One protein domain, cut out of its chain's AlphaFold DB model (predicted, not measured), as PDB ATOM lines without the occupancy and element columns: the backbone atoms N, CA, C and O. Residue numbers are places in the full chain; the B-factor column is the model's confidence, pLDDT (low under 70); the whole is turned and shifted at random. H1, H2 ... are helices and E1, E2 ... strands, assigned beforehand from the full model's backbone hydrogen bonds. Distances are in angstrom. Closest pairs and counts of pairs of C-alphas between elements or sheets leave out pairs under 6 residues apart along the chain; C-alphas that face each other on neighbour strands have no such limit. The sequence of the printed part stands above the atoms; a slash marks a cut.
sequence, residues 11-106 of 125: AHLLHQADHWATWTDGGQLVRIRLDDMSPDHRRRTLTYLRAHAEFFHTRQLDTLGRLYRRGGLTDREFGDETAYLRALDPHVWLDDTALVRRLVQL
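Overview. This is residues 11 to 106 of the 125 residues of an uncharacterized protein of Myxococcaceae bacterium (UniProt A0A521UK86). What shape do these coordinates make? An elongated, mostly helical body: the helical hairpin H3-H4 makes one end, the strand hairpin E1-E2 lies toward the other beside H2, and H2 and H6 pack together at that second end. Short H5 packs on the ends of H2 and H3 where they join, and short H1 packs on H6. What is printed, and how large is it? There are 96 residues with six named helices and two named strands, in the order H1 E1 E2 H2 H3 H4 H5 H6, and the sheet E1 - E2 is antiparallel. The whole is only just compact, close to loose, with a radius of gyration of the C-alphas of 14.9 A and spans of 44 by 25 by 20 A.

Along the chain. Where does the printed part begin? H1 is residues 11 to 16, with C-alpha 11 at (-56.936, 14.519, 239.752); E1, residues 19 to 23, and E2, residues 29 to 33, measure 13.0 A and 13.4 A. Which helices follow? H2 is residues 39 to 51, 18.4 A; H3, the longest helix, is residues 53 to 69, 24.6 A, from C-alpha 53 at (-64.620, 6.382, 234.397); H4 is residues 75 to 87, 18.1 A. H5 is residues 90 to 95, and H6 is residues 98 to 106, ending at C-alpha 106 (-65.279, 23.218, 223.487).

Arrangement. What does H1 meet? It touches H6 at a steep tilt of 44 degrees, the closest C-alphas, of His 15 and Ala 98, being 4.9 A apart. How do the strands pair? E1 and E2 form an antiparallel hairpin, at 147 degrees, with N 20 and O 32 at 2.8 A and N 22 and O 30 at 2.9 A, within hydrogen-bond range. How do the later helices stand? H2 touches H6 opposite ways at a steep tilt of 36 degrees, only just steep, closest at the C-alphas of Arg 42 and Leu 103, 6.3 A. H3 and H4 form a helical hairpin at a shallow tilt of 8 degrees, closest at the C-alphas of Tyr 68 and Phe 78, 6.4 A. H5 touches residues 53 to 57 of H3 alone, about perpendicular at 84 degrees, closest at the C-alphas of Ala 53 and Pro 90, 5.4 A. What of the helices' backbones? In H1, H2, H3, H4, H5 and H6 every O i to N i+4 pair is within hydrogen-bond range.

Size, cuts and confidence. How far does it reach? The two C-alphas farthest apart, of Gly 26 and Arg 76, are 46.2 A apart. Is it whole, and how sure is the model? The printed part has no cut, and its links are tight; its mean pLDDT is 82.3, with residues 11 to 18, 23 and 25 under 70.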
ATOM      1  N   ALA A  11     -55.867  13.523 239.799       42.44
ATOM      2  CA  ALA A  11     -56.936  14.519 239.752       42.44
ATOM      3  C   ALA A  11     -56.417  15.912 239.376       42.44
ATOM      4  O   ALA A  11     -57.056  16.591 238.589       42.44
ATOM      5  N   HIS A  12     -55.240  16.333 239.843       48.34
ATOM      6  CA  HIS A  12     -54.625  17.598 239.431       48.34
ATOM      7  C   HIS A  12     -54.190  17.572 237.954       48.34
ATOM      8  O   HIS A  12     -54.338  18.574 237.259       48.34
ATOM      9  N   LEU A  13     -53.756  16.413 237.434       48.62
ATOM     10  CA  LEU A  13     -53.521  16.219 235.995       48.62
ATOM     11  C   LEU A  13     -54.822  16.344 235.183       48.62
ATOM     12  O   LEU A  13     -54.801  16.929 234.105       48.62
ATOM     13  N   LEU A  14     -55.958  15.868 235.708       53.44
ATOM     14  CA  LEU A  14     -57.283  16.102 235.113       53.44
ATOM     15  C   LEU A  14     -57.799  17.536 235.348       53.44
ATOM     16  O   LEU A  14     -58.566  18.047 234.543       53.44
ATOM     17  N   HIS A  15     -57.394  18.225 236.413       51.41
ATOM     18  CA  HIS A  15     -57.847  19.591 236.692       51.41
ATOM     19  C   HIS A  15     -57.064  20.663 235.918       51.41
ATOM     20  O   HIS A  15     -57.603  21.743 235.686       51.41
ATOM     21  N   GLN A  16     -55.825  20.378 235.498       51.03
ATOM     22  CA  GLN A  16     -54.906  21.370 234.918       51.03
ATOM     23  C   GLN A  16     -54.371  21.035 233.523       51.03
ATOM     24  O   GLN A  16     -53.505  21.752 233.016       51.03
ATOM     25  N   ALA A  17     -54.834  19.962 232.882       57.00
ATOM     26  CA  ALA A  17     -54.346  19.588 231.562       57.00
ATOM     27  C   ALA A  17     -54.738  20.629 230.493       57.00
ATOM     28  O   ALA A  17     -55.738  20.483 229.800       57.00
ATOM     29  N   ASP A  18     -53.903  21.656 230.297       63.78
ATOM     30  CA  ASP A  18     -53.892  22.449 229.059       63.78
ATOM     31  C   ASP A  18     -53.624  21.538 227.853       63.78
ATOM     32  O   ASP A  18     -54.107  21.790 226.754       63.78
ATOM     33  N   HIS A  19     -52.905  20.436 228.093       71.56
ATOM     34  CA  HIS A  19     -52.561  19.425 227.110       71.56
ATOM     35  C   HIS A  19     -53.029  18.035 227.536       71.56
ATOM     36  O   HIS A  19     -52.851  17.640 228.686       71.56
ATOM     37  N   TRP A  20     -53.510  17.256 226.575       76.19
ATOM     38  CA  TRP A  20     -53.972  15.888 226.767       76.19
ATOM     39  C   TRP A  20     -53.156  14.914 225.915       76.19
ATOM     40  O   TRP A  20     -52.840  15.207 224.759       76.19
ATOM     41  N   ALA A  21     -52.811  13.761 226.489       75.50
ATOM     42  CA  ALA A  21     -52.155  12.681 225.759       75.50
ATOM     43  C   ALA A  21     -53.215  11.795 225.094       75.50
ATOM     44  O   ALA A  21     -54.102  11.260 225.759       75.50
ATOM     45  N   THR A  22     -53.147  11.648 223.776       71.81
ATOM     46  CA  THR A  22     -54.149  10.924 222.987       71.81
ATOM     47  C   THR A  22     -53.513  10.279 221.766       71.81
ATOM     48  O   THR A  22     -52.450  10.697 221.317       71.81
ATOM     49  N   TRP A  23     -54.146   9.235 221.245       67.50
ATOM     50  CA  TRP A  23     -53.690   8.552 220.044       67.50
ATOM     51  C   TRP A  23     -54.292   9.222 218.813       67.50
ATOM     52  O   TRP A  23     -55.491   9.501 218.770       67.50
ATOM     53  N   THR A  24     -53.452   9.497 217.825       71.00
ATOM     54  CA  THR A  24     -53.887   9.906 216.485       71.00
ATOM     55  C   THR A  24     -54.500   8.726 215.735       71.00
ATOM     56  O   THR A  24     -54.284   7.567 216.096       71.00
ATOM     57  N   ASP A  25     -55.200   9.009 214.634       63.72
ATOM     58  CA  ASP A  25     -55.741   7.974 213.740       63.72
ATOM     59  C   ASP A  25     -54.639   7.074 213.150       63.72
ATOM     60  O   ASP A  25     -54.875   5.905 212.864       63.72
ATOM     61  N   GLY A  26     -53.414   7.599 213.028       71.12
ATOM     62  CA  GLY A  26     -52.224   6.853 212.611       71.12
ATOM     63  C   GLY A  26     -51.547   6.047 213.726       71.12
ATOM     64  O   GLY A  26     -50.449   5.539 213.517       71.12
ATOM     65  N   GLY A  27     -52.145   5.956 214.920       71.69
ATOM     66  CA  GLY A  27     -51.608   5.174 216.037       71.69
ATOM     67  C   GLY A  27     -50.402   5.804 216.737       71.69
ATOM     68  O   GLY A  27     -49.707   5.122 217.481       71.69
ATOM     69  N   GLN A  28     -50.139   7.098 216.538       74.38
ATOM     70  CA  GLN A  28     -49.100   7.816 217.280       74.38
ATOM     71  C   GLN A  28     -49.678   8.470 218.530       74.38
ATOM     72  O   GLN A  28     -50.701   9.155 218.450       74.38
ATOM     73  N   LEU A  29     -48.998   8.304 219.666       75.12
ATOM     74  CA  LEU A  29     -49.318   9.021 220.895       75.12
ATOM     75  C   LEU A  29     -48.836  10.470 220.769       75.12
ATOM     76  O   LEU A  29     -47.644  10.722 220.604       75.12
ATOM     77  N   VAL A  30     -49.759  11.417 220.878       76.31
ATOM     78  CA  VAL A  30     -49.477  12.853 220.812       76.31
ATOM     79  C   VAL A  30     -49.949  13.554 222.075       76.31
ATOM     80  O   VAL A  30     -50.917  13.141 222.713       76.31
ATOM     81  N   ARG A  31     -49.267  14.647 222.420       80.69
ATOM     82  CA  ARG A  31     -49.697  15.593 223.449       80.69
ATOM     83  C   ARG A  31     -50.209  16.846 222.748       80.69
ATOM     84  O   ARG A  31     -49.426  17.550 222.124       80.69
ATOM     85  N   ILE A  32     -51.509  17.102 222.839       80.88
ATOM     86  CA  ILE A  32     -52.183  18.189 222.115       80.88
ATOM     87  C   ILE A  32     -52.918  19.104 223.090       80.88
ATOM     88  O   ILE A  32     -53.445  18.624 224.097       80.88
ATOM     89  N   ARG A  33     -52.960  20.411 222.806       84.50
ATOM     90  CA  ARG A  33     -53.771  21.341 223.596       84.50
ATOM     91  C   ARG A  33     -55.249  21.086 223.360       84.50
ATOM     92  O   ARG A  33     -55.657  20.789 222.240       84.50
ATOM     93  N   LEU A  34     -56.069  21.233 224.397       84.88
ATOM     94  CA  LEU A  34     -57.518  21.018 224.269       84.88
ATOM     95  C   LEU A  34     -58.149  21.953 223.220       84.88
ATOM     96  O   LEU A  34     -59.019  21.537 222.446       84.88
ATOM     97  N   ASP A  35     -57.672  23.199 223.166       84.69
ATOM     98  CA  ASP A  35     -58.146  24.218 222.224       84.69
ATOM     99  C   ASP A  35     -57.729  23.908 220.775       84.69
ATOM    100  O   ASP A  35     -58.456  24.257 219.848       84.69
ATOM    101  N   ASP A  36     -56.640  23.160 220.582       85.69
ATOM    102  CA  ASP A  36     -56.128  22.770 219.261       85.69
ATOM    103  C   ASP A  36     -56.779  21.478 218.732       85.69
ATOM    104  O   ASP A  36     -56.628  21.129 217.560       85.69
ATOM    105  N   MET A  37     -57.522  20.745 219.570       86.19
ATOM    106  CA  MET A  37     -58.246  19.550 219.134       86.19
ATOM    107  C   MET A  37     -59.363  19.896 218.144       86.19
ATOM    108  O   MET A  37     -60.142  20.828 218.359       86.19
ATOM    109  N   SER A  38     -59.536  19.073 217.109       85.50
ATOM    110  CA  SER A  38     -60.723  19.160 216.254       85.50
ATOM    111  C   SER A  38     -61.998  18.778 217.034       85.50
ATOM    112  O   SER A  38     -61.924  18.015 218.004       85.50
ATOM    113  N   PRO A  39     -63.195  19.236 216.616       86.50
ATOM    114  CA  PRO A  39     -64.454  18.858 217.267       86.50
ATOM    115  C   PRO A  39     -64.676  17.343 217.369       86.50
ATOM    116  O   PRO A  39     -65.168  16.851 218.384       86.50
ATOM    117  N   ASP A  40     -64.294  16.591 216.332       83.56
ATOM    118  CA  ASP A  40     -64.400  15.133 216.339       83.56
ATOM    119  C   ASP A  40     -63.445  14.493 217.356       83.56
ATOM    120  O   ASP A  40     -63.848  13.599 218.103       83.56
ATOM    121  N   HIS A  41     -62.208  14.993 217.443       83.00
ATOM    122  CA  HIS A  41     -61.235  14.516 218.422       83.00
ATOM    123  C   HIS A  41     -61.736  14.763 219.847       83.00
ATOM    124  O   HIS A  41     -61.781  13.824 220.636       83.00
ATOM    125  N   ARG A  42     -62.231  15.973 220.151       86.38
ATOM    126  CA  ARG A  42     -62.827  16.297 221.464       86.38
ATOM    127  C   ARG A  42     -63.955  15.334 221.827       86.38
ATOM    128  O   ARG A  42     -63.979  14.802 222.937       86.38
ATOM    129  N   ARG A  43     -64.854  15.048 220.876       86.00
ATOM    130  CA  ARG A  43     -65.949  14.085 221.058       86.00
ATOM    131  C   ARG A  43     -65.428  12.682 221.369       86.00
ATOM    132  O   ARG A  43     -65.899  12.070 222.324       86.00
ATOM    133  N   ARG A  44     -64.457  12.174 220.603       84.25
ATOM    134  CA  ARG A  44     -63.856  10.849 220.840       84.25
ATOM    135  C   ARG A  44     -63.149  10.778 222.192       84.25
ATOM    136  O   ARG A  44     -63.305   9.789 222.903       84.25
ATOM    137  N   THR A  45     -62.442  11.837 222.582       85.94
ATOM    138  CA  THR A  45     -61.818  11.955 223.903       85.94
ATOM    139  C   THR A  45     -62.862  11.911 225.019       85.94
ATOM    140  O   THR A  45     -62.693  11.138 225.958       85.94
ATOM    141  N   LEU A  46     -63.967  12.657 224.902       88.19
ATOM    142  CA  LEU A  46     -65.072  12.602 225.867       88.19
ATOM    143  C   LEU A  46     -65.689  11.200 225.967       88.19
ATOM    144  O   LEU A  46     -65.909  10.707 227.072       88.19
ATOM    145  N   THR A  47     -65.941  10.538 224.833       88.81
ATOM    146  CA  THR A  47     -66.454   9.160 224.813       88.81
ATOM    147  C   THR A  47     -65.492   8.198 225.504       88.81
ATOM    148  O   THR A  47     -65.928   7.399 226.331       88.81
ATOM    149  N   TYR A  48     -64.192   8.294 225.216       87.19
ATOM    150  CA  TYR A  48     -63.171   7.466 225.854       87.19
ATOM    151  C   TYR A  48     -63.129   7.680 227.369       87.19
ATOM    152  O   TYR A  48     -63.154   6.705 228.114       87.19
ATOM    153  N   LEU A  49     -63.110   8.941 227.818       87.44
ATOM    154  CA  LEU A  49     -63.092   9.291 229.237       87.44
ATOM    155  C   LEU A  49     -64.275   8.655 229.968       87.44
ATOM    156  O   LEU A  49     -64.078   7.916 230.930       87.44
ATOM    157  N   ARG A  50     -65.493   8.877 229.465       90.88
ATOM    158  CA  ARG A  50     -66.723   8.351 230.073       90.88
ATOM    159  C   ARG A  50     -66.778   6.831 230.086       90.88
ATOM    160  O   ARG A  50     -67.214   6.266 231.081       90.88
ATOM    161  N   ALA A  51     -66.309   6.173 229.027       90.56
ATOM    162  CA  ALA A  51     -66.260   4.713 228.960       90.56
ATOM    163  C   ALA A  51     -65.262   4.087 229.953       90.56
ATOM    164  O   ALA A  51     -65.370   2.903 230.249       90.56
ATOM    165  N   HIS A  52     -64.305   4.864 230.473       90.94
ATOM    166  CA  HIS A  52     -63.257   4.391 231.383       90.94
ATOM    167  C   HIS A  52     -63.303   5.099 232.748       90.94
ATOM    168  O   HIS A  52     -62.286   5.171 233.441       90.94
ATOM    169  N   ALA A  53     -64.464   5.625 233.153       90.31
ATOM    170  CA  ALA A  53     -64.620   6.382 234.397       90.31
ATOM    171  C   ALA A  53     -64.150   5.596 235.636       90.31
ATOM    172  O   ALA A  53     -63.371   6.119 236.431       90.31
ATOM    173  N   GLU A  54     -64.525   4.318 235.748       93.12
ATOM    174  CA  GLU A  54     -64.097   3.433 236.844       93.12
ATOM    175  C   GLU A  54     -62.574   3.266 236.921       93.12
ATOM    176  O   GLU A  54     -61.983   3.285 238.005       93.12
ATOM    177  N   PHE A  55     -61.914   3.139 235.767       89.69
ATOM    178  CA  PHE A  55     -60.459   3.036 235.700       89.69
ATOM    179  C   PHE A  55     -59.790   4.313 236.224       89.69
ATOM    180  O   PHE A  55     -58.849   4.242 237.018       89.69
ATOM    181  N   PHE A  56     -60.278   5.487 235.812       86.44
ATOM    182  CA  PHE A  56     -59.738   6.763 236.282       86.44
ATOM    183  C   PHE A  56     -59.979   6.985 237.772       86.44
ATOM    184  O   PHE A  56     -59.080   7.453 238.471       86.44
ATOM    185  N   HIS A  57     -61.155   6.598 238.256       89.38
ATOM    186  CA  HIS A  57     -61.526   6.654 239.664       89.38
ATOM    187  C   HIS A  57     -60.618   5.764 240.527       89.38
ATOM    188  O   HIS A  57     -59.994   6.240 241.478       89.38
ATOM    189  N   THR A  58     -60.410   4.511 240.116       91.56
ATOM    190  CA  THR A  58     -59.500   3.571 240.793       91.56
ATOM    191  C   THR A  58     -58.065   4.099 240.813       91.56
ATOM    192  O   THR A  58     -57.406   4.136 241.854       91.56
ATOM    193  N   ARG A  59     -57.582   4.602 239.673       88.25
ATOM    194  CA  ARG A  59     -56.241   5.189 239.563       88.25
ATOM    195  C   ARG A  59     -56.071   6.428 240.447       88.25
ATOM    196  O   ARG A  59     -54.959   6.700 240.917       88.25
ATOM    197  N   GLN A  60     -57.143   7.182 240.673       87.12
ATOM    198  CA  GLN A  60     -57.136   8.318 241.582       87.12
ATOM    199  C   GLN A  60     -57.016   7.865 243.043       87.12
ATOM    200  O   GLN A  60     -56.155   8.392 243.749       87.12
ATOM    201  N   LEU A  61     -57.770   6.847 243.472       90.19
ATOM    202  CA  LEU A  61     -57.618   6.240 244.803       90.19
ATOM    203  C   LEU A  61     -56.183   5.742 245.043       90.19
ATOM    204  O   LEU A  61     -55.579   6.048 246.073       90.19
ATOM    205  N   ASP A  62     -55.591   5.058 244.062       90.81
ATOM    206  CA  ASP A  62     -54.197   4.609 244.137       90.81
ATOM    207  C   ASP A  62     -53.211   5.772 244.278       90.81
ATOM    208  O   ASP A  62     -52.184   5.667 244.957       90.81
ATOM    209  N   THR A  63     -53.502   6.889 243.610       85.62
ATOM    210  CA  THR A  63     -52.667   8.089 243.668       85.62
ATOM    211  C   THR A  63     -52.745   8.754 245.035       85.62
ATOM    212  O   THR A  63     -51.695   9.084 245.584       85.62
ATOM    213  N   LEU A  64     -53.939   8.864 245.624       86.62
ATOM    214  CA  LEU A  64     -54.107   9.315 247.008       86.62
ATOM    215  C   LEU A  64     -53.318   8.420 247.972       86.62
ATOM    216  O   LEU A  64     -52.566   8.922 248.803       86.62
ATOM    217  N   GLY A  65     -53.390   7.096 247.797       90.00
ATOM    218  CA  GLY A  65     -52.635   6.148 248.618       90.00
ATOM    219  C   GLY A  65     -51.115   6.310 248.485       90.00
ATOM    220  O   GLY A  65     -50.390   6.192 249.474       90.00
ATOM    221  N   ARG A  66     -50.607   6.603 247.280       89.31
ATOM    222  CA  ARG A  66     -49.183   6.919 247.067       89.31
ATOM    223  C   ARG A  66     -48.776   8.239 247.721       89.31
ATOM    224  O   ARG A  66     -47.713   8.280 248.332       89.31
ATOM    225  N   LEU A  67     -49.594   9.286 247.595       84.38
ATOM    226  CA  LEU A  67     -49.328  10.593 248.203       84.38
ATOM    227  C   LEU A  67     -49.290  10.494 249.728       84.38
ATOM    228  O   LEU A  67     -48.335  10.965 250.340       84.38
ATOM    229  N   TYR A  68     -50.257   9.793 250.317       88.00
ATOM    230  CA  TYR A  68     -50.294   9.520 251.748       88.00
ATOM    231  C   TYR A  68     -49.025   8.804 252.232       88.00
ATOM    232  O   TYR A  68     -48.341   9.291 253.127       88.00
ATOM    233  N   ARG A  69     -48.610   7.714 251.566       91.50
ATOM    234  CA  ARG A  69     -47.370   6.989 251.921       91.50
ATOM    235  C   ARG A  69     -46.098   7.834 251.819       91.50
ATOM    236  O   ARG A  69     -45.104   7.504 252.455       91.50
ATOM    237  N   ARG A  70     -46.107   8.888 251.000       91.56
ATOM    238  CA  ARG A  70     -44.987   9.829 250.851       91.56
ATOM    239  C   ARG A  70     -45.058  11.006 251.831       91.56
ATOM    240  O   ARG A  70     -44.213  11.889 251.751       91.56
ATOM    241  N   GLY A  71     -46.047  11.029 252.728       87.38
ATOM    242  CA  GLY A  71     -46.269  12.126 253.673       87.38
ATOM    243  C   GLY A  71     -46.844  13.388 253.027       87.38
ATOM    244  O   GLY A  71     -46.749  14.462 253.607       87.38
ATOM    245  N   GLY A  72     -47.412  13.277 251.820       84.06
ATOM    246  CA  GLY A  72     -48.048  14.396 251.119       84.06
ATOM    247  C   GLY A  72     -49.482  14.682 251.571       84.06
ATOM    248  O   GLY A  72     -50.055  15.672 251.135       84.06
ATOM    249  N   LEU A  73     -50.058  13.810 252.404       82.50
ATOM    250  CA  LEU A  73     -51.375  13.955 253.023       82.50
ATOM    251  C   LEU A  73     -51.281  13.498 254.479       82.50
ATOM    252  O   LEU A  73     -50.590  12.522 254.777       82.50
ATOM    253  N   THR A  74     -52.009  14.167 255.361       88.56
ATOM    254  CA  THR A  74     -52.286  13.689 256.719       88.56
ATOM    255  C   THR A  74     -53.308  12.548 256.702       88.56
ATOM    256  O   THR A  74     -54.059  12.388 255.738       88.56
ATOM    257  N   ASP A  75     -53.388  11.774 257.788       92.25
ATOM    258  CA  ASP A  75     -54.370  10.690 257.951       92.25
ATOM    259  C   ASP A  75     -55.807  11.177 257.727       92.25
ATOM    260  O   ASP A  75     -56.606  10.505 257.073       92.25
ATOM    261  N   ARG A  76     -56.123  12.373 258.244       88.06
ATOM    262  CA  ARG A  76     -57.439  12.996 258.089       88.06
ATOM    263  C   ARG A  76     -57.721  13.345 256.633       88.06
ATOM    264  O   ARG A  76     -58.759  12.953 256.122       88.06
ATOM    265  N   GLU A  77     -56.802  14.043 255.968       83.50
ATOM    266  CA  GLU A  77     -56.969  14.427 254.561       83.50
ATOM    267  C   GLU A  77     -57.114  13.193 253.666       83.50
ATOM    268  O   GLU A  77     -57.994  13.138 252.815       83.50
ATOM    269  N   PHE A  78     -56.299  12.162 253.891       88.25
ATOM    270  CA  PHE A  78     -56.418  10.910 253.153       88.25
ATOM    271  C   PHE A  78     -57.768  10.213 253.400       88.25
ATOM    272  O   PHE A  78     -58.396   9.725 252.453       88.25
ATOM    273  N   GLY A  79     -58.232  10.178 254.652       84.88
ATOM    274  CA  GLY A  79     -59.540   9.636 255.018       84.88
ATOM    275  C   GLY A  79     -60.691  10.376 254.335       84.88
ATOM    276  O   GLY A  79     -61.514   9.740 253.677       84.88
ATOM    277  N   ASP A  80     -60.704  11.706 254.429       84.19
ATOM    278  CA  ASP A  80     -61.751  12.563 253.867       84.19
ATOM    279  C   ASP A  80     -61.805  12.436 252.329       84.19
ATOM    280  O   ASP A  80     -62.870  12.176 251.761       84.19
ATOM    281  N   GLU A  81     -60.657  12.510 251.646       84.12
ATOM    282  CA  GLU A  81     -60.565  12.417 250.180       84.12
ATOM    283  C   GLU A  81     -60.992  11.042 249.646       84.12
ATOM    284  O   GLU A  81     -61.719  10.932 248.653       84.12
ATOM    285  N   THR A  82     -60.566   9.959 250.304       89.56
ATOM    286  CA  THR A  82     -60.944   8.606 249.868       89.56
ATOM    287  C   THR A  82     -62.402   8.280 250.176       89.56
ATOM    288  O   THR A  82     -63.038   7.589 249.376       89.56
ATOM    289  N   ALA A  83     -62.953   8.776 251.289       86.44
ATOM    290  CA  ALA A  83     -64.367   8.633 251.621       86.44
ATOM    291  C   ALA A  83     -65.252   9.390 250.623       86.44
ATOM    292  O   ALA A  83     -66.202   8.810 250.096       86.44
ATOM    293  N   TYR A  84     -64.896  10.639 250.307       86.06
ATOM    294  CA  TYR A  84     -65.576  11.437 249.288       86.06
ATOM    295  C   TYR A  84     -65.597  10.718 247.937       86.06
ATOM    296  O   TYR A  84     -66.660  10.506 247.357       86.06
ATOM    297  N   LEU A  85     -64.430  10.271 247.461       85.81
ATOM    298  CA  LEU A  85     -64.324   9.628 246.157       85.81
ATOM    299  C   LEU A  85     -65.122   8.314 246.099       85.81
ATOM    300  O   LEU A  85     -65.797   8.060 245.108       85.81
ATOM    301  N   ARG A  86     -65.107   7.498 247.161       90.12
ATOM    302  CA  ARG A  86     -65.879   6.240 247.237       90.12
ATOM    303  C   ARG A  86     -67.390   6.439 247.350       90.12
ATOM    304  O   ARG A  86     -68.132   5.528 247.000       90.12
ATOM    305  N   ALA A  87     -67.840   7.582 247.863       88.62
ATOM    306  CA  ALA A  87     -69.261   7.898 247.977       88.62
ATOM    307  C   ALA A  87     -69.890   8.320 246.638       88.62
ATOM    308  O   ALA A  87     -71.113   8.297 246.505       88.62
ATOM    309  N   LEU A  88     -69.072   8.710 245.656       86.06
ATOM    310  CA  LEU A  88     -69.531   9.155 244.346       86.06
ATOM    311  C   LEU A  88     -69.534   8.025 243.321       86.06
ATOM    312  O   LEU A  88     -68.594   7.234 243.234       86.06
ATOM    313  N   ASP A  89     -70.562   8.030 242.472       91.19
ATOM    314  CA  ASP A  89     -70.539   7.278 241.223       91.19
ATOM    315  C   ASP A  89     -69.352   7.753 240.347       91.19
ATOM    316  O   ASP A  89     -69.163   8.967 240.180       91.19
ATOM    317  N   PRO A  90     -68.541   6.839 239.777       91.00
ATOM    318  CA  PRO A  90     -67.371   7.207 238.983       91.00
ATOM    319  C   PRO A  90     -67.673   8.111 237.787       91.00
ATOM    320  O   PRO A  90     -66.844   8.960 237.450       91.00
ATOM    321  N   HIS A  91     -68.833   7.960 237.143       90.50
ATOM    322  CA  HIS A  91     -69.213   8.801 236.010       90.50
ATOM    323  C   HIS A  91     -69.583  10.209 236.468       90.50
ATOM    324  O   HIS A  91     -69.146  11.177 235.844       90.50
ATOM    325  N   VAL A  92     -70.310  10.327 237.583       88.56
ATOM    326  CA  VAL A  92     -70.636  11.624 238.196       88.56
ATOM    327  C   VAL A  92     -69.361  12.368 238.589       88.56
ATOM    328  O   VAL A  92     -69.176  13.520 238.197       88.56
ATOM    329  N   TRP A  93     -68.436  11.698 239.284       87.62
ATOM    330  CA  TRP A  93     -67.141  12.286 239.635       87.62
ATOM    331  C   TRP A  93     -66.365  12.756 238.398       87.62
ATOM    332  O   TRP A  93     -65.816  13.859 238.389       87.62
ATOM    333  N   LEU A  94     -66.321  11.934 237.345       87.56
ATOM    334  CA  LEU A  94     -65.575  12.246 236.131       87.56
ATOM    335  C   LEU A  94     -66.144  13.472 235.402       87.56
ATOM    336  O   LEU A  94     -65.372  14.333 234.971       87.56
ATOM    337  N   ASP A  95     -67.469  13.571 235.268       87.19
ATOM    338  CA  ASP A  95     -68.128  14.717 234.627       87.19
ATOM    339  C   ASP A  95     -67.928  16.025 235.427       87.19
ATOM    340  O   ASP A  95     -67.912  17.114 234.843       87.19
ATOM    341  N   ASP A  96     -67.676  15.934 236.736       83.12
ATOM    342  CA  ASP A  96     -67.356  17.081 237.593       83.12
ATOM    343  C   ASP A  96     -65.903  17.576 237.495       83.12
ATOM    344  O   ASP A  96     -65.563  18.645 238.021       83.12
ATOM    345  N   THR A  97     -65.037  16.869 236.770       83.88
ATOM    346  CA  THR A  97     -63.647  17.297 236.565       83.88
ATOM    347  C   THR A  97     -63.542  18.507 235.628       83.88
ATOM    348  O   THR A  97     -64.296  18.662 234.662       83.88
ATOM    349  N   ALA A  98     -62.556  19.381 235.869       82.19
ATOM    350  CA  ALA A  98     -62.373  20.588 235.054       82.19
ATOM    351  C   ALA A  98     -62.041  20.271 233.583       82.19
ATOM    352  O   ALA A  98     -62.530  20.964 232.689       82.19
ATOM    353  N   LEU A  99     -61.268  19.207 233.321       83.69
ATOM    354  CA  LEU A  99     -60.997  18.724 231.963       83.69
ATOM    355  C   LEU A  99     -62.282  18.386 231.211       83.69
ATOM    356  O   LEU A  99     -62.461  18.858 230.088       83.69
ATOM    357  N   VAL A 100     -63.169  17.579 231.803       86.25
ATOM    358  CA  VAL A 100     -64.405  17.165 231.126       86.25
ATOM    359  C   VAL A 100     -65.313  18.367 230.900       86.25
ATOM    360  O   VAL A 100     -65.784  18.557 229.780       86.25
ATOM    361  N   ARG A 101     -65.469  19.250 231.894       86.00
ATOM    362  CA  ARG A 101     -66.236  20.499 231.743       86.00
ATOM    363  C   ARG A 101     -65.710  21.365 230.596       86.00
ATOM    364  O   ARG A 101     -66.498  21.827 229.771       86.00
ATOM    365  N   ARG A 102     -64.388  21.538 230.489       86.44
ATOM    366  CA  ARG A 102     -63.762  22.307 229.400       86.44
ATOM    367  C   ARG A 102     -63.936  21.625 228.043       86.44
ATOM    368  O   ARG A 102     -64.299  22.282 227.074       86.44
ATOM    369  N   LEU A 103     -63.734  20.311 227.960       87.62
ATOM    370  CA  LEU A 103     -63.966  19.549 226.729       87.62
ATOM    371  C   LEU A 103     -65.425  19.641 226.261       87.62
ATOM    372  O   LEU A 103     -65.663  19.783 225.064       87.62
ATOM    373  N   VAL A 104     -66.394  19.600 227.182       88.44
ATOM    374  CA  VAL A 104     -67.819  19.784 226.872       88.44
ATOM    375  C   VAL A 104     -68.079  21.187 226.325       88.44
ATOM    376  O   VAL A 104     -68.715  21.304 225.282       88.44
ATOM    377  N   GLN A 105     -67.542  22.237 226.955       88.12
ATOM    378  CA  GLN A 105     -67.670  23.621 226.470       88.12
ATOM    379  C   GLN A 105     -67.084  23.812 225.065       88.12
ATOM    380  O   GLN A 105     -67.641  24.540 224.247       88.12
ATOM    381  N   LEU A 106     -65.964  23.147 224.776       85.88
ATOM    382  CA  LEU A 106     -65.279  23.218 223.487       85.88
ATOM    383  C   LEU A 106     -65.885  22.300 222.418       85.88
ATOM    384  O   LEU A 106     -65.515  22.404 221.245       85.88
TER     385      LEU A 106